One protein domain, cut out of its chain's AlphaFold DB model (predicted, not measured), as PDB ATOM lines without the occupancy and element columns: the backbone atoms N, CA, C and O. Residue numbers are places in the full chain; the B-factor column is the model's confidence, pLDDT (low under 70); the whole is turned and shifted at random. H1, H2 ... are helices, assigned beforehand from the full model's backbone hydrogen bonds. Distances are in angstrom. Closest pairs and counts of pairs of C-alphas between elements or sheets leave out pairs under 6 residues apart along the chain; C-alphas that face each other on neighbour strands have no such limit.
ATOM      1  N   ALA A 227      15.182 -19.097   4.391       72.62
ATOM      2  CA  ALA A 227      13.971 -18.334   4.683       72.62
ATOM      3  C   ALA A 227      14.015 -17.638   6.043       72.62
ATOM      4  O   ALA A 227      13.698 -16.454   6.126       72.62
ATOM      5  N   ARG A 228      14.450 -18.321   7.110       74.25
ATOM      6  CA  ARG A 228      14.592 -17.719   8.446       74.25
ATOM      7  C   ARG A 228      15.560 -16.546   8.428       74.25
ATOM      8  O   ARG A 228      15.261 -15.495   8.986       74.25
ATOM      9  N   ARG A 229      16.699 -16.714   7.764       74.12
ATOM     10  CA  ARG A 229      17.702 -15.666   7.619       74.12
ATOM     11  C   ARG A 229      17.172 -14.480   6.822       74.12
ATOM     12  O   ARG A 229      17.365 -13.346   7.248       74.12
ATOM     13  N   TRP A 230      16.486 -14.738   5.713       73.62
ATOM     14  CA  TRP A 230      15.863 -13.688   4.915       73.62
ATOM     15  C   TRP A 230      14.775 -12.940   5.698       73.62
ATOM     16  O   TRP A 230      14.750 -11.716   5.684       73.62
ATOM     17  N   MET A 231      13.932 -13.649   6.456       72.88
ATOM     18  CA  MET A 231      12.912 -13.038   7.320       72.88
ATOM     19  C   MET A 231      13.514 -12.141   8.414       72.88
ATOM     20  O   MET A 231      12.885 -11.159   8.801       72.88
ATOM     21  N   LEU A 232      14.711 -12.464   8.919       75.38
ATOM     22  CA  LEU A 232      15.427 -11.644   9.904       75.38
ATOM     23  C   LEU A 232      16.152 -10.454   9.262       75.38
ATOM     24  O   LEU A 232      16.190  -9.374   9.845       75.38
ATOM     25  N   PHE A 233      16.707 -10.639   8.061       74.00
ATOM     26  CA  PHE A 233      17.491  -9.625   7.357       74.00
ATOM     27  C   PHE A 233      17.084  -9.522   5.872       74.00
ATOM     28  O   PHE A 233      17.844  -9.947   4.999       74.00
ATOM     29  N   PRO A 234      15.925  -8.911   5.551       66.12
ATOM     30  CA  PRO A 234      15.369  -8.895   4.188       66.12
ATOM     31  C   PRO A 234      16.250  -8.186   3.152       66.12
ATOM     32  O   PRO A 234      16.132  -8.436   1.955       66.12
ATOM     33  N   ASN A 235      17.135  -7.304   3.620       68.69
ATOM     34  CA  ASN A 235      18.059  -6.533   2.788       68.69
ATOM     35  C   ASN A 235      19.464  -7.167   2.719       68.69
ATOM     36  O   ASN A 235      20.319  -6.655   2.003       68.69
ATOM     37  N   SER A 236      19.716  -8.256   3.458       65.69
ATOM     38  CA  SER A 236      20.996  -8.979   3.499       65.69
ATOM     39  C   SER A 236      20.931 -10.211   2.593       65.69
ATOM     40  O   SER A 236      20.896 -11.355   3.056       65.69
ATOM     41  N   MET A 237      20.881  -9.973   1.284       63.19
ATOM     42  CA  MET A 237      21.142 -11.033   0.307       63.19
ATOM     43  C   MET A 237      22.661 -11.131   0.125       63.19
ATOM     44  O   MET A 237      23.313 -10.106  -0.065       63.19
ATOM     45  N   ARG A 238      23.233 -12.332   0.276       61.94
ATOM     46  CA  ARG A 238      24.670 -12.583   0.025       61.94
ATOM     47  C   ARG A 238      24.932 -12.816  -1.468       61.94
ATOM     48  O   ARG A 238      23.986 -12.838  -2.248       61.94
ATOM     49  N   ASP A 239      26.202 -13.032  -1.814       52.72
ATOM     50  CA  ASP A 239      26.746 -13.199  -3.173       52.72
ATOM     51  C   ASP A 239      25.974 -14.187  -4.069       52.72
ATOM     52  O   ASP A 239      25.990 -14.043  -5.286       52.72
ATOM     53  N   ASP A 240      25.206 -15.121  -3.493       64.88
ATOM     54  CA  ASP A 240      24.300 -15.998  -4.239       64.88
ATOM     55  C   ASP A 240      22.816 -15.648  -4.038       64.88
ATOM     56  O   ASP A 240      22.024 -16.370  -3.414       64.88
ATOM     57  N   VAL A 241      22.436 -14.488  -4.577       68.56
ATOM     58  CA  VAL A 241      21.061 -13.975  -4.539       68.56
ATOM     59  C   VAL A 241      20.088 -14.987  -5.151       68.56
ATOM     60  O   VAL A 241      19.006 -15.190  -4.609       68.56
ATOM     61  N   HIS A 242      20.462 -15.673  -6.233       68.31
ATOM     62  CA  HIS A 242      19.582 -16.610  -6.933       68.31
ATOM     63  C   HIS A 242      19.289 -17.880  -6.125       68.31
ATOM     64  O   HIS A 242      18.118 -18.269  -6.039       68.31
ATOM     65  N   LYS A 243      20.301 -18.496  -5.485       70.31
ATOM     66  CA  LYS A 243      20.084 -19.619  -4.552       70.31
ATOM     67  C   LYS A 243      19.147 -19.194  -3.426       70.31
ATOM     68  O   LYS A 243      18.161 -19.882  -3.163       70.31
ATOM     69  N   GLN A 244      19.412 -18.034  -2.819       73.31
ATOM     70  CA  GLN A 244      18.631 -17.542  -1.689       73.31
ATOM     71  C   GLN A 244      17.182 -17.232  -2.083       73.31
ATOM     72  O   GLN A 244      16.265 -17.691  -1.408       73.31
ATOM     73  N   VAL A 245      16.944 -16.525  -3.193       74.06
ATOM     74  CA  VAL A 245      15.584 -16.243  -3.687       74.06
ATOM     75  C   VAL A 245      14.823 -17.531  -3.969       74.06
ATOM     76  O   VAL A 245      13.681 -17.669  -3.538       74.06
ATOM     77  N   THR A 246      15.459 -18.487  -4.643       73.19
ATOM     78  CA  THR A 246      14.837 -19.766  -4.998       73.19
ATOM     79  C   THR A 246      14.452 -20.570  -3.757       73.19
ATOM     80  O   THR A 246      13.321 -21.043  -3.650       73.19
ATOM     81  N   ALA A 247      15.352 -20.676  -2.776       73.06
ATOM     82  CA  ALA A 247      15.099 -21.418  -1.547       73.06
ATOM     83  C   ALA A 247      14.002 -20.788  -0.689       73.06
ATOM     84  O   ALA A 247      13.127 -21.478  -0.164       73.06
ATOM     85  N   VAL A 248      14.040 -19.462  -0.572       77.06
ATOM     86  CA  VAL A 248      13.059 -18.668   0.163       77.06
ATOM     87  C   VAL A 248      11.685 -18.761  -0.516       77.06
ATOM     88  O   VAL A 248      10.682 -18.991   0.155       77.06
ATOM     89  N   CYS A 249      11.634 -18.663  -1.846       76.94
ATOM     90  CA  CYS A 249      10.420 -18.857  -2.635       76.94
ATOM     91  C   CYS A 249       9.828 -20.263  -2.440       76.94
ATOM     92  O   CYS A 249       8.641 -20.392  -2.140       76.94
ATOM     93  N   HIS A 250      10.653 -21.314  -2.534       74.75
ATOM     94  CA  HIS A 250      10.227 -22.689  -2.272       74.75
ATOM     95  C   HIS A 250       9.696 -22.859  -0.837       74.75
ATOM     96  O   HIS A 250       8.675 -23.517  -0.629       74.75
ATOM     97  N   PHE A 251      10.341 -22.242   0.163       76.94
ATOM     98  CA  PHE A 251       9.852 -22.235   1.546       76.94
ATOM     99  C   PHE A 251       8.471 -21.583   1.657       76.94
ATOM    100  O   PHE A 251       7.573 -22.207   2.207       76.94
ATOM    101  N   PHE A 252       8.275 -20.380   1.110       76.12
ATOM    102  CA  PHE A 252       6.973 -19.697   1.151       76.12
ATOM    103  C   PHE A 252       5.880 -20.452   0.406       76.12
ATOM    104  O   PHE A 252       4.724 -20.413   0.812       76.12
ATOM    105  N   PHE A 253       6.233 -21.165  -0.660       73.88
ATOM    106  CA  PHE A 253       5.274 -21.995  -1.364       73.88
ATOM    107  C   PHE A 253       4.869 -23.234  -0.554       73.88
ATOM    108  O   PHE A 253       3.688 -23.560  -0.455       73.88
ATOM    109  N   THR A 254       5.837 -23.940   0.028       70.06
ATOM    110  CA  THR A 254       5.586 -25.195   0.759       70.06
ATOM    111  C   THR A 254       5.032 -24.971   2.162       70.06
ATOM    112  O   THR A 254       4.290 -25.804   2.677       70.06
ATOM    113  N   HIS A 255       5.367 -23.843   2.786       71.19
ATOM    114  CA  HIS A 255       4.943 -23.486   4.131       71.19
ATOM    115  C   HIS A 255       3.999 -22.289   4.052       71.19
ATOM    116  O   HIS A 255       4.367 -21.228   3.559       71.19
ATOM    117  N   ASN A 256       2.782 -22.429   4.581       68.50
ATOM    118  CA  ASN A 256       1.808 -21.339   4.652       68.50
ATOM    119  C   ASN A 256       2.230 -20.301   5.709       68.50
ATOM    120  O   ASN A 256       1.733 -20.278   6.836       68.50
ATOM    121  N   THR A 257       3.223 -19.482   5.374       65.19
ATOM    122  CA  THR A 257       3.784 -18.475   6.271       65.19
ATOM    123  C   THR A 257       2.982 -17.194   6.165       65.19
ATOM    124  O   THR A 257       2.993 -16.542   5.132       65.19
ATOM    125  N   THR A 258       2.330 -16.789   7.252       57.31
ATOM    126  CA  THR A 258       1.481 -15.587   7.309       57.31
ATOM    127  C   THR A 258       2.248 -14.292   7.606       57.31
ATOM    128  O   THR A 258       1.684 -13.203   7.501       57.31
ATOM    129  N   LYS A 259       3.548 -14.364   7.943       57.03
ATOM    130  CA  LYS A 259       4.424 -13.193   8.172       57.03
ATOM    131  C   LYS A 259       4.903 -12.556   6.860       57.03
ATOM    132  O   LYS A 259       6.073 -12.243   6.681       57.03
ATOM    133  N   GLU A 260       3.971 -12.300   5.954       57.38
ATOM    134  CA  GLU A 260       4.227 -11.757   4.615       57.38
ATOM    135  C   GLU A 260       4.313 -10.217   4.599       57.38
ATOM    136  O   GLU A 260       4.250  -9.551   3.565       57.38
ATOM    137  N   VAL A 261       4.449  -9.610   5.778       50.47
ATOM    138  CA  VAL A 261       4.424  -8.154   5.961       50.47
ATOM    139  C   VAL A 261       5.726  -7.496   5.475       50.47
ATOM    140  O   VAL A 261       5.697  -6.329   5.088       50.47
ATOM    141  N   CYS A 262       6.836  -8.240   5.378       55.16
ATOM    142  CA  CYS A 262       8.103  -7.725   4.837       55.16
ATOM    143  C   CYS A 262       8.070  -7.431   3.325       55.16
ATOM    144  O   CYS A 262       8.792  -6.541   2.883       55.16
ATOM    145  N   TYR A 263       7.223  -8.098   2.523       57.31
ATOM    146  CA  TYR A 263       7.185  -7.845   1.070       57.31
ATOM    147  C   TYR A 263       6.510  -6.514   0.722       57.31
ATOM    148  O   TYR A 263       6.841  -5.883  -0.279       57.31
ATOM    149  N   LEU A 264       5.532  -6.079   1.524       54.75
ATOM    150  CA  LEU A 264       4.631  -4.976   1.167       54.75
ATOM    151  C   LEU A 264       5.324  -3.612   1.128       54.75
ATOM    152  O   LEU A 264       4.906  -2.740   0.366       54.75
ATOM    153  N   THR A 265       6.347  -3.412   1.953       56.88
ATOM    154  CA  THR A 265       7.151  -2.186   1.969       56.88
ATOM    155  C   THR A 265       8.153  -2.172   0.820       56.88
ATOM    156  O   THR A 265       8.207  -1.180   0.098       56.88
ATOM    157  N   GLN A 266       8.851  -3.283   0.563       60.84
ATOM    158  CA  GLN A 266       9.816  -3.392  -0.541       60.84
ATOM    159  C   GLN A 266       9.148  -3.330  -1.930       60.84
ATOM    160  O   GLN A 266       9.673  -2.683  -2.831       60.84
ATOM    161  N   LEU A 267       7.947  -3.904  -2.099       56.84
ATOM    162  CA  LEU A 267       7.165  -3.824  -3.347       56.84
ATOM    163  C   LEU A 267       6.692  -2.400  -3.691       56.84
ATOM    164  O   LEU A 267       6.307  -2.142  -4.834       56.84
ATOM    165  N   LYS A 268       6.669  -1.481  -2.715       58.41
ATOM    166  CA  LYS A 268       6.267  -0.080  -2.918       58.41
ATOM    167  C   LYS A 268       7.430   0.817  -3.343       58.41
ATOM    168  O   LYS A 268       7.188   1.839  -3.976       58.41
ATOM    169  N   THR A 269       8.668   0.444  -3.032       60.69
ATOM    170  CA  THR A 269       9.877   1.193  -3.393       60.69
ATOM    171  C   THR A 269      10.524   0.581  -4.636       60.69
ATOM    172  O   THR A 269      11.029  -0.537  -4.574       60.69
ATOM    173  N   ARG A 270      10.542   1.298  -5.772       61.16
ATOM    174  CA  ARG A 270      11.285   0.902  -6.991       61.16
ATOM    175  C   ARG A 270      12.802   1.095  -6.801       61.16
ATOM    176  O   ARG A 270      13.406   1.941  -7.447       61.16
ATOM    177  N   GLY A 271      13.391   0.364  -5.860       66.94
ATOM    178  CA  GLY A 271      14.839   0.321  -5.635       66.94
ATOM    179  C   GLY A 271      15.482  -0.932  -6.234       66.94
ATOM    180  O   GLY A 271      14.803  -1.771  -6.825       66.94
ATOM    181  N   ASN A 272      16.784  -1.105  -5.998       64.75
ATOM    182  CA  ASN A 272      17.591  -2.220  -6.522       64.75
ATOM    183  C   ASN A 272      17.082  -3.621  -6.122       64.75
ATOM    184  O   ASN A 272      17.474  -4.614  -6.720       64.75
ATOM    185  N   GLN A 273      16.209  -3.717  -5.117       70.31
ATOM    186  CA  GLN A 273      15.660  -4.977  -4.597       70.31
ATOM    187  C   GLN A 273      14.237  -5.279  -5.100       70.31
ATOM    188  O   GLN A 273      13.633  -6.269  -4.690       70.31
ATOM    189  N   TRP A 274      13.679  -4.437  -5.976       77.12
ATOM    190  CA  TRP A 274      12.295  -4.568  -6.433       77.12
ATOM    191  C   TRP A 274      12.045  -5.872  -7.203       77.12
ATOM    192  O   TRP A 274      11.047  -6.544  -6.948       77.12
ATOM    193  N   SER A 275      12.959  -6.272  -8.093       73.56
ATOM    194  CA  SER A 275      12.857  -7.523  -8.863       73.56
ATOM    195  C   SER A 275      12.801  -8.749  -7.949       73.56
ATOM    196  O   SER A 275      11.915  -9.592  -8.091       73.56
ATOM    197  N   THR A 276      13.681  -8.799  -6.951       74.94
ATOM    198  CA  THR A 276      13.712  -9.839  -5.919       74.94
ATOM    199  C   THR A 276      12.418  -9.881  -5.109       74.94
ATOM    200  O   THR A 276      11.845 -10.950  -4.901       74.94
ATOM    201  N   ALA A 277      11.913  -8.720  -4.681       78.00
ATOM    202  CA  ALA A 277      10.663  -8.635  -3.929       78.00
ATOM    203  C   ALA A 277       9.464  -9.131  -4.754       78.00
ATOM    204  O   ALA A 277       8.600  -9.826  -4.222       78.00
ATOM    205  N   VAL A 278       9.424  -8.818  -6.053       78.12
ATOM    206  CA  VAL A 278       8.395  -9.306  -6.981       78.12
ATOM    207  C   VAL A 278       8.464 -10.823  -7.148       78.12
ATOM    208  O   VAL A 278       7.426 -11.479  -7.050       78.12
ATOM    209  N   GLN A 279       9.659 -11.387  -7.345       75.88
ATOM    210  CA  GLN A 279       9.846 -12.836  -7.470       75.88
ATOM    211  C   GLN A 279       9.384 -13.573  -6.208       75.88
ATOM    212  O   GLN A 279       8.595 -14.507  -6.301       75.88
ATOM    213  N   LEU A 280       9.788 -13.113  -5.020       78.31
ATOM    214  CA  LEU A 280       9.369 -13.723  -3.754       78.31
ATOM    215  C   LEU A 280       7.866 -13.561  -3.485       78.31
ATOM    216  O   LEU A 280       7.222 -14.484  -2.988       78.31
ATOM    217  N   ALA A 281       7.288 -12.415  -3.850       80.38
ATOM    218  CA  ALA A 281       5.854 -12.166  -3.727       80.38
ATOM    219  C   ALA A 281       5.013 -13.059  -4.651       80.38
ATOM    220  O   ALA A 281       3.890 -13.414  -4.294       80.38
ATOM    221  N   ALA A 282       5.544 -13.457  -5.811       78.75
ATOM    222  CA  ALA A 282       4.890 -14.428  -6.684       78.75
ATOM    223  C   ALA A 282       4.761 -15.812  -6.022       78.75
ATOM    224  O   ALA A 282       3.834 -16.552  -6.338       78.75
ATOM    225  N   CYS A 283       5.618 -16.141  -5.054       79.19
ATOM    226  CA  CYS A 283       5.623 -17.428  -4.350       79.19
ATOM    227  C   CYS A 283       4.756 -17.460  -3.080       79.19
ATOM    228  O   CYS A 283       4.589 -18.517  -2.479       79.19
ATOM    229  N   SER A 284       4.218 -16.312  -2.661       79.69
ATOM    230  CA  SER A 284       3.479 -16.133  -1.404       79.69
ATOM    231  C   SER A 284       2.028 -16.641  -1.482       79.69
ATOM    232  O   SER A 284       1.377 -16.573  -2.529       79.69
ATOM    233  N   HIS A 285       1.483 -17.120  -0.358       77.75
ATOM    234  CA  HIS A 285       0.081 -17.567  -0.265       77.75
ATOM    235  C   HIS A 285      -0.908 -16.416  -0.039       77.75
ATOM    236  O   HIS A 285      -2.113 -16.581  -0.278       77.75
ATOM    237  N   GLY A 286      -0.419 -15.250   0.390       80.88
ATOM    238  CA  GLY A 286      -1.209 -14.058   0.664       80.88
ATOM    239  C   GLY A 286      -1.808 -13.398  -0.561       80.88
ATOM    240  O   GLY A 286      -1.134 -12.713  -1.333       80.88
ATOM    241  N   ASP A 287      -3.134 -13.452  -0.650       84.00
ATOM    242  CA  ASP A 287      -3.913 -12.823  -1.716       84.00
ATOM    243  C   ASP A 287      -3.574 -11.336  -1.929       84.00
ATOM    244  O   ASP A 287      -3.559 -10.853  -3.063       84.00
ATOM    245  N   ARG A 288      -3.303 -10.587  -0.851       84.19
ATOM    246  CA  ARG A 288      -2.979  -9.155  -0.933       84.19
ATOM    247  C   ARG A 288      -1.608  -8.912  -1.564       84.19
ATOM    248  O   ARG A 288      -1.477  -7.996  -2.374       84.19
ATOM    249  N   VAL A 289      -0.613  -9.716  -1.197       83.06
ATOM    250  CA  VAL A 289       0.773  -9.608  -1.677       83.06
ATOM    251  C   VAL A 289       0.834  -9.987  -3.151       83.06
ATOM    252  O   VAL A 289       1.292  -9.201  -3.978       83.06
ATOM    253  N   VAL A 290       0.234 -11.126  -3.487       85.69
ATOM    254  CA  VAL A 290       0.120 -11.654  -4.847       85.69
ATOM    255  C   VAL A 290      -0.555 -10.656  -5.799       85.69
ATOM    256  O   VAL A 290      -0.035 -10.358  -6.877       85.69
ATOM    257  N   LYS A 291      -1.702 -10.082  -5.400       88.56
ATOM    258  CA  LYS A 291      -2.416  -9.078  -6.212       88.56
ATOM    259  C   LYS A 291      -1.613  -7.786  -6.376       88.56
ATOM    260  O   LYS A 291      -1.674  -7.172  -7.442       88.56
ATOM    261  N   LEU A 292      -0.888  -7.361  -5.338       86.75
ATOM    262  CA  LEU A 292      -0.041  -6.170  -5.403       86.75
ATOM    263  C   LEU A 292       1.142  -6.381  -6.353       86.75
ATOM    264  O   LEU A 292       1.393  -5.512  -7.184       86.75
ATOM    265  N   ALA A 293       1.819  -7.526  -6.267       86.38
ATOM    266  CA  ALA A 293       2.928  -7.874  -7.151       86.38
ATOM    267  C   ALA A 293       2.483  -7.900  -8.620       86.38
ATOM    268  O   ALA A 293       3.076  -7.212  -9.448       86.38
ATOM    269  N   ALA A 294       1.371  -8.579  -8.925       89.31
ATOM    270  CA  ALA A 294       0.779  -8.590 -10.263       89.31
ATOM    271  C   ALA A 294       0.485  -7.173 -10.788       89.31
ATOM    272  O   ALA A 294       0.810  -6.846 -11.929       89.31
ATOM    273  N   LYS A 295      -0.093  -6.303  -9.947       90.00
ATOM    274  CA  LYS A 295      -0.363  -4.903 -10.310       90.00
ATOM    275  C   LYS A 295       0.929  -4.129 -10.595       90.00
ATOM    276  O   LYS A 295       0.964  -3.358 -11.547       90.00
ATOM    277  N   GLN A 296       1.966  -4.316  -9.780       87.94
ATOM    278  CA  GLN A 296       3.249  -3.626  -9.944       87.94
ATOM    279  C   GLN A 296       3.993  -4.081 -11.201       87.94
ATOM    280  O   GLN A 296       4.511  -3.230 -11.918       87.94
ATOM    281  N   ILE A 297       3.988  -5.385 -11.504       86.88
ATOM    282  CA  ILE A 297       4.540  -5.930 -12.752       86.88
ATOM    283  C   ILE A 297       3.851  -5.288 -13.952       86.88
ATOM    284  O   ILE A 297       4.523  -4.715 -14.806       86.88
ATOM    285  N   VAL A 298       2.512  -5.301 -13.980       88.94
ATOM    286  CA  VAL A 298       1.752  -4.731 -15.101       88.94
ATOM    287  C   VAL A 298       2.004  -3.231 -15.258       88.94
ATOM    288  O   VAL A 298       2.164  -2.736 -16.372       88.94
ATOM    289  N   ALA A 299       2.138  -2.511 -14.144       88.56
ATOM    290  CA  ALA A 299       2.454  -1.085 -14.140       88.56
ATOM    291  C   ALA A 299       3.858  -0.744 -14.680       88.56
ATOM    292  O   ALA A 299       4.142   0.436 -14.894       88.56
ATOM    293  N   THR A 300       4.751  -1.722 -14.885       87.06
ATOM    294  CA  THR A 300       6.052  -1.460 -15.526       87.06
ATOM    295  C   THR A 300       5.945  -1.248 -17.029       87.06
ATOM    296  O   THR A 300       6.791  -0.549 -17.577       87.06
ATOM    297  N   LYS A 301       4.935  -1.843 -17.687       84.69
ATOM    298  CA  LYS A 301       4.794  -1.850 -19.154       84.69
ATOM    299  C   LYS A 301       6.081  -2.281 -19.893       84.69
ATOM    300  O   LYS A 301       6.331  -1.836 -21.004       84.69
ATOM    301  N   ASN A 302       6.909  -3.129 -19.273       83.62
ATOM    302  CA  ASN A 302       8.216  -3.532 -19.800       83.62
ATOM    303  C   ASN A 302       8.214  -5.006 -20.227       83.62
ATOM    304  O   ASN A 302       8.179  -5.890 -19.368       83.62
ATOM    305  N   ALA A 303       8.301  -5.269 -21.535       79.62
ATOM    306  CA  ALA A 303       8.207  -6.612 -22.114       79.62
ATOM    307  C   ALA A 303       9.203  -7.626 -21.517       79.62
ATOM    308  O   ALA A 303       8.819  -8.765 -21.262       79.62
ATOM    309  N   ALA A 304      10.435  -7.218 -21.190       75.56
ATOM    310  CA  ALA A 304      11.428  -8.108 -20.584       75.56
ATOM    311  C   ALA A 304      11.019  -8.564 -19.170       75.56
ATOM    312  O   ALA A 304      11.171  -9.736 -18.824       75.56
ATOM    313  N   ILE A 305      10.433  -7.667 -18.364       79.31
ATOM    314  CA  ILE A 305       9.911  -8.009 -17.028       79.31
ATOM    315  C   ILE A 305       8.739  -8.991 -17.148       79.31
ATOM    316  O   ILE A 305       8.650  -9.946 -16.371       79.31
ATOM    317  N   PHE A 306       7.854  -8.793 -18.128       79.31
ATOM    318  CA  PHE A 306       6.752  -9.722 -18.380       79.31
ATOM    319  C   PHE A 306       7.243 -11.082 -18.859       79.31
ATOM    320  O   PHE A 306       6.814 -12.084 -18.295       79.31
ATOM    321  N   ALA A 307       8.153 -11.128 -19.834       76.44
ATOM    322  CA  ALA A 307       8.730 -12.369 -20.339       76.44
ATOM    323  C   ALA A 307       9.412 -13.154 -19.210       76.44
ATOM    324  O   ALA A 307       9.071 -14.311 -18.985       76.44
ATOM    325  N   SER A 308      10.263 -12.498 -18.413       75.38
ATOM    326  CA  SER A 308      10.909 -13.115 -17.247       75.38
ATOM    327  C   SER A 308       9.892 -13.632 -16.222       75.38
ATOM    328  O   SER A 308      10.011 -14.755 -15.730       75.38
ATOM    329  N   THR A 309       8.841 -12.856 -15.929       77.19
ATOM    330  CA  THR A 309       7.785 -13.280 -14.996       77.19
ATOM    331  C   THR A 309       6.996 -14.465 -15.544       77.19
ATOM    332  O   THR A 309       6.699 -15.383 -14.787       77.19
ATOM    333  N   LEU A 310       6.644 -14.454 -16.831       76.00
ATOM    334  CA  LEU A 310       5.862 -15.498 -17.492       76.00
ATOM    335  C   LEU A 310       6.663 -16.773 -17.746       76.00
ATOM    336  O   LEU A 310       6.047 -17.818 -17.871       76.00
ATOM    337  N   GLN A 311       7.991 -16.702 -17.826       70.94
ATOM    338  CA  GLN A 311       8.871 -17.860 -18.027       70.94
ATOM    339  C   GLN A 311       9.415 -18.433 -16.712       70.94
ATOM    340  O   GLN A 311       9.952 -19.534 -16.697       70.94
ATOM    341  N   SER A 312       9.275 -17.707 -15.602       70.69
ATOM    342  CA  SER A 312       9.708 -18.170 -14.285       70.69
ATOM    343  C   SER A 312       8.896 -19.382 -13.822       70.69
ATOM    344  O   SER A 312       7.667 -19.304 -13.725       70.69
ATOM    345  N   ASP A 313       9.579 -20.467 -13.440       61.97
ATOM    346  CA  ASP A 313       8.959 -21.664 -12.851       61.97
ATOM    347  C   ASP A 313       8.059 -21.313 -11.655       61.97
ATOM    348  O   ASP A 313       6.971 -21.872 -11.496       61.97
ATOM    349  N   PHE A 314       8.471 -20.335 -10.840       62.31
ATOM    350  CA  PHE A 314       7.724 -19.851  -9.672       62.31
ATOM    351  C   PHE A 314       6.360 -19.268 -10.050       62.31
ATOM    352  O   PHE A 314       5.348 -19.497  -9.383       62.31
ATOM    353  N   SER A 315       6.312 -18.543 -11.163       62.75
ATOM    354  CA  SER A 315       5.067 -18.000 -11.687       62.75
ATOM    355  C   SER A 315       4.266 -19.066 -12.424       62.75
ATOM    356  O   SER A 315       3.055 -19.131 -12.254       62.75
ATOM    357  N   LEU A 316       4.910 -19.898 -13.247       63.03
ATOM    358  CA  LEU A 316       4.241 -20.853 -14.131       63.03
ATOM    359  C   LEU A 316       3.656 -22.054 -13.397       63.03
ATOM    360  O   LEU A 316       2.537 -22.474 -13.705       63.03
ATOM    361  N   HIS A 317       4.394 -22.605 -12.441       59.75
ATOM    362  CA  HIS A 317       4.104 -23.920 -11.878       59.75
ATOM    363  C   HIS A 317       3.700 -23.863 -10.411       59.75
ATOM    364  O   HIS A 317       2.821 -24.619 -10.005       59.75
ATOM    365  N   TYR A 318       4.257 -22.927  -9.643       59.75
ATOM    366  CA  TYR A 318       4.021 -22.874  -8.206       59.75
ATOM    367  C   TYR A 318       2.699 -22.172  -7.855       59.75
ATOM    368  O   TYR A 318       1.774 -22.805  -7.349       59.75
ATOM    369  N   ASN A 319       2.523 -20.883  -8.160       74.06
ATOM    370  CA  ASN A 319       1.393 -20.127  -7.604       74.06
ATOM    371  C   ASN A 319       0.257 -19.842  -8.605       74.06
ATOM    372  O   ASN A 319       0.232 -18.832  -9.314       74.06
ATOM    373  N   ALA A 320      -0.763 -20.709  -8.622       80.81
ATOM    374  CA  ALA A 320      -1.955 -20.523  -9.459       80.81
ATOM    375  C   ALA A 320      -2.738 -19.231  -9.142       80.81
ATOM    376  O   ALA A 320      -3.320 -18.626 -10.050       80.81
ATOM    377  N   LYS A 321      -2.742 -18.772  -7.880       85.88
ATOM    378  CA  LYS A 321      -3.389 -17.504  -7.505       85.88
ATOM    379  C   LYS A 321      -2.660 -16.317  -8.124       85.88
ATOM    380  O   LYS A 321      -3.316 -15.411  -8.639       85.88
ATOM    381  N   PHE A 322      -1.328 -16.346  -8.122       85.69
ATOM    382  CA  PHE A 322      -0.514 -15.317  -8.762       85.69
ATOM    383  C   PHE A 322      -0.724 -15.268 -10.266       85.69
ATOM    384  O   PHE A 322      -1.026 -14.192 -10.777       85.69
ATOM    385  N   ARG A 323      -0.705 -16.411 -10.960       87.12
ATOM    386  CA  ARG A 323      -1.031 -16.454 -12.398       87.12
ATOM    387  C   ARG A 323      -2.376 -15.817 -12.696       87.12
ATOM    388  O   ARG A 323      -2.475 -14.961 -13.570       87.12
ATOM    389  N   ARG A 324      -3.411 -16.197 -11.942       87.81
ATOM    390  CA  ARG A 324      -4.751 -15.625 -12.109       87.81
ATOM    391  C   ARG A 324      -4.740 -14.115 -11.883       87.81
ATOM    392  O   ARG A 324      -5.329 -13.384 -12.676       87.81
ATOM    393  N   ALA A 325      -4.068 -13.639 -10.835       90.25
ATOM    394  CA  ALA A 325      -3.951 -12.214 -10.544       90.25
ATOM    395  C   ALA A 325      -3.207 -11.457 -11.657       90.25
ATOM    396  O   ALA A 325      -3.676 -10.398 -12.070       90.25
ATOM    397  N   LEU A 326      -2.106 -12.009 -12.171       89.25
ATOM    398  CA  LEU A 326      -1.314 -11.433 -13.257       89.25
ATOM    399  C   LEU A 326      -2.140 -11.310 -14.539       89.25
ATOM    400  O   LEU A 326      -2.294 -10.205 -15.055       89.25
ATOM    401  N   TRP A 327      -2.767 -12.401 -14.988       89.56
ATOM    402  CA  TRP A 327      -3.638 -12.388 -16.168       89.56
ATOM    403  C   TRP A 327      -4.839 -11.457 -16.002       89.56
ATOM    404  O   TRP A 327      -5.212 -10.762 -16.942       89.56
ATOM    405  N   THR A 328      -5.404 -11.364 -14.795       93.50
ATOM    406  CA  THR A 328      -6.485 -10.409 -14.499       93.50
ATOM    407  C   THR A 328      -6.018  -8.959 -14.647       93.50
ATOM    408  O   THR A 328      -6.794  -8.115 -15.081       93.50
ATOM    409  N   GLN A 329      -4.777  -8.634 -14.272       92.50
ATOM    410  CA  GLN A 329      -4.241  -7.279 -14.429       92.50
ATOM    411  C   GLN A 329      -3.858  -6.982 -15.885       92.50
ATOM    412  O   GLN A 329      -4.197  -5.908 -16.371       92.50
ATOM    413  N   ILE A 330      -3.254  -7.936 -16.602       89.88
ATOM    414  CA  ILE A 330      -2.985  -7.816 -18.048       89.88
ATOM    415  C   ILE A 330      -4.298  -7.634 -18.824       89.88
ATOM    416  O   ILE A 330      -4.387  -6.817 -19.735       89.88
ATOM    417  N   GLY A 331      -5.360  -8.338 -18.425       90.25
ATOM    418  CA  GLY A 331      -6.688  -8.221 -19.028       90.25
ATOM    419  C   GLY A 331      -7.300  -6.818 -18.946       90.25
ATOM    420  O   GLY A 331      -8.150  -6.500 -19.774       90.25
ATOM    421  N   LYS A 332      -6.855  -5.976 -18.000       93.38
ATOM    422  CA  LYS A 332      -7.309  -4.583 -17.840       93.38
ATOM    423  C   LYS A 332      -6.581  -3.586 -18.742       93.38
ATOM    424  O   LYS A 332      -7.005  -2.438 -18.805       93.38
ATOM    425  N   MET A 333      -5.485  -3.994 -19.380       90.31
ATOM    426  CA  MET A 333      -4.753  -3.162 -20.335       90.31
ATOM    427  C   MET A 333      -5.578  -2.966 -21.611       90.31
ATOM    428  O   MET A 333      -6.417  -3.809 -21.954       90.31
ATOM    429  N   THR A 334      -5.327  -1.874 -22.332       91.88
ATOM    430  CA  THR A 334      -5.976  -1.640 -23.630       91.88
ATOM    431  C   THR A 334      -5.518  -2.675 -24.662       91.88
ATOM    432  O   THR A 334      -4.506  -3.360 -24.493       91.88
ATOM    433  N   ALA A 335      -6.269  -2.821 -25.758       88.50
ATOM    434  CA  ALA A 335      -5.877  -3.722 -26.842       88.50
ATOM    435  C   ALA A 335      -4.507  -3.342 -27.436       88.50
ATOM    436  O   ALA A 335      -3.680  -4.217 -27.666       88.50
ATOM    437  N   GLU A 336      -4.247  -2.044 -27.596       87.06
ATOM    438  CA  GLU A 336      -2.976  -1.496 -28.083       87.06
ATOM    439  C   GLU A 336      -1.813  -1.821 -27.140       87.06
ATOM    440  O   GLU A 336      -0.783  -2.326 -27.580       87.06
ATOM    441  N   GLU A 337      -1.996  -1.615 -25.832       86.31
ATOM    442  CA  GLU A 337      -0.978  -1.929 -24.824       86.31
ATOM    443  C   GLU A 337      -0.641  -3.425 -24.795       86.31
ATOM    444  O   GLU A 337       0.519  -3.791 -24.618       86.31
ATOM    445  N   ARG A 338      -1.638  -4.301 -24.979       86.88
ATOM    446  CA  ARG A 338      -1.408  -5.751 -25.062       86.88
ATOM    447  C   ARG A 338      -0.688  -6.141 -26.347       86.88
ATOM    448  O   ARG A 338       0.202  -6.981 -26.292       86.88
ATOM    449  N   ASN A 339      -1.040  -5.532 -27.476       84.00
ATOM    450  CA  ASN A 339      -0.383  -5.808 -28.753       84.00
ATOM    451  C   ASN A 339       1.091  -5.398 -28.728       84.00
ATOM    452  O   ASN A 339       1.923  -6.154 -29.208       84.00
ATOM    453  N   LEU A 340       1.419  -4.255 -28.118       82.50
ATOM    454  CA  LEU A 340       2.806  -3.820 -27.926       82.50
ATOM    455  C   LEU A 340       3.562  -4.711 -26.929       82.50
ATOM    456  O   LEU A 340       4.763  -4.910 -27.042       82.50
ATOM    457  N   LEU A 341       2.863  -5.238 -25.923       77.81
ATOM    458  CA  LEU A 341       3.478  -6.094 -24.916       77.81
ATOM    459  C   LEU A 341       3.858  -7.481 -25.459       77.81
ATOM    460  O   LEU A 341       4.867  -8.048 -25.044       77.81
ATOM    461  N   PHE A 342       3.020  -8.041 -26.331       77.06
ATOM    462  CA  PHE A 342       3.190  -9.374 -26.910       77.06
ATOM    463  C   PHE A 342       3.605  -9.331 -28.385       77.06
ATOM    464  O   PHE A 342       3.498 -10.352 -29.068       77.06
ATOM    465  N   SER A 343       4.046  -8.176 -28.892       71.56
ATOM    466  CA  SER A 343       4.621  -8.101 -30.230       71.56
ATOM    467  C   SER A 343       5.884  -8.951 -30.241       71.56
ATOM    468  O   SER A 343       6.821  -8.710 -29.480       71.56
ATOM    469  N   VAL A 344       5.847 -10.001 -31.051       51.44
ATOM    470  CA  VAL A 344       6.992 -10.863 -31.306       51.44
ATOM    471  C   VAL A 344       7.865 -10.110 -32.302       51.44
ATOM    472  O   VAL A 344       7.458  -9.980 -33.457       51.44
ATOM    473  N   ASP A 345       8.997  -9.591 -31.840       43.25
ATOM    474  CA  ASP A 345      10.137  -9.316 -32.721       43.25
ATOM    475  C   ASP A 345      10.963 -10.598 -32.882       43.25
ATOM    476  O   ASP A 345      11.238 -11.259 -31.845       43.25
TER     477      ASP A 345
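This is residues 227 to 345 of the 345 residues of an uncharacterized protein of Nippostrongylus brasiliensis (UniProt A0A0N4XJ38). Nine mostly short helices make an elongated body with H4 in its middle: H2 packs on one side of H4, with H1 across H2 at one end, and H5 packs on another side, crossed by H8. H9 makes the far end. The printed part has 119 residues with nine named helices, H1 to H9 along the chain, and no named strand: all helix. It is compact, radius of gyration of the C-alphas 14.2 A, spanning 43 by 27 by 24 A.

The longest helix, H2, residues 241 to 254, touches the hub H4, residues 274 to 282, with residues 245 to 249 alone; the closest C-alphas, Cys 249 and Leu 280, are 5.4 A apart. H1, residues 227 to 232, touches H2, about perpendicular at 75 degrees; C-alphas 227 and 248 are closest, 4.6 A. H3, residues 261 to 266, forms a hairpin with H4; C-alphas 263 and 277 are closest, 6.1 A. H5, residues 287 to 298, touches H4 at a steep tilt of 45 degrees, opposite ways; C-alphas 278 and 293 are closest, 5.7 A. H8, residues 320 to 330, touches H5 at a steep tilt of 39 degrees, the same way; C-alphas 294 and 326 are closest, 4.6 A. H6, residues 303 to 311, and H5 only just touch, only at the corner, with 3 pairs of C-alphas within 8 A, the closest 297 and 306, 7.1 A. H7, residues 313 to 318, only just touches H4, with 3 such pairs, the closest 282 and 315, 6.1 A. H9, residues 335 to 341, is close to but not clearly touching H6; C-alphas 303 and 341 are closest, 5.5 A. Every O i to N i+4 pair is within hydrogen-bond range except in H3, 0 of 2, with 1 of 3 O i to N i+3 pairs, and H7, 1 of 2.

H1 begins at C-alpha 227 (13.971, -18.334, 4.683); H9 ends at C-alpha 341 (3.478, -6.094, -24.916). H2 measures 19.8 A, H5 16.6 A, H8 15.4 A.

The C-alphas farthest apart, Arg 228 and Glu 336, are 43.7 A apart. The printed part has no cut and no long link. Mean pLDDT of the printed part is 74.9; 34 residues are under 70, among them 256 to 272.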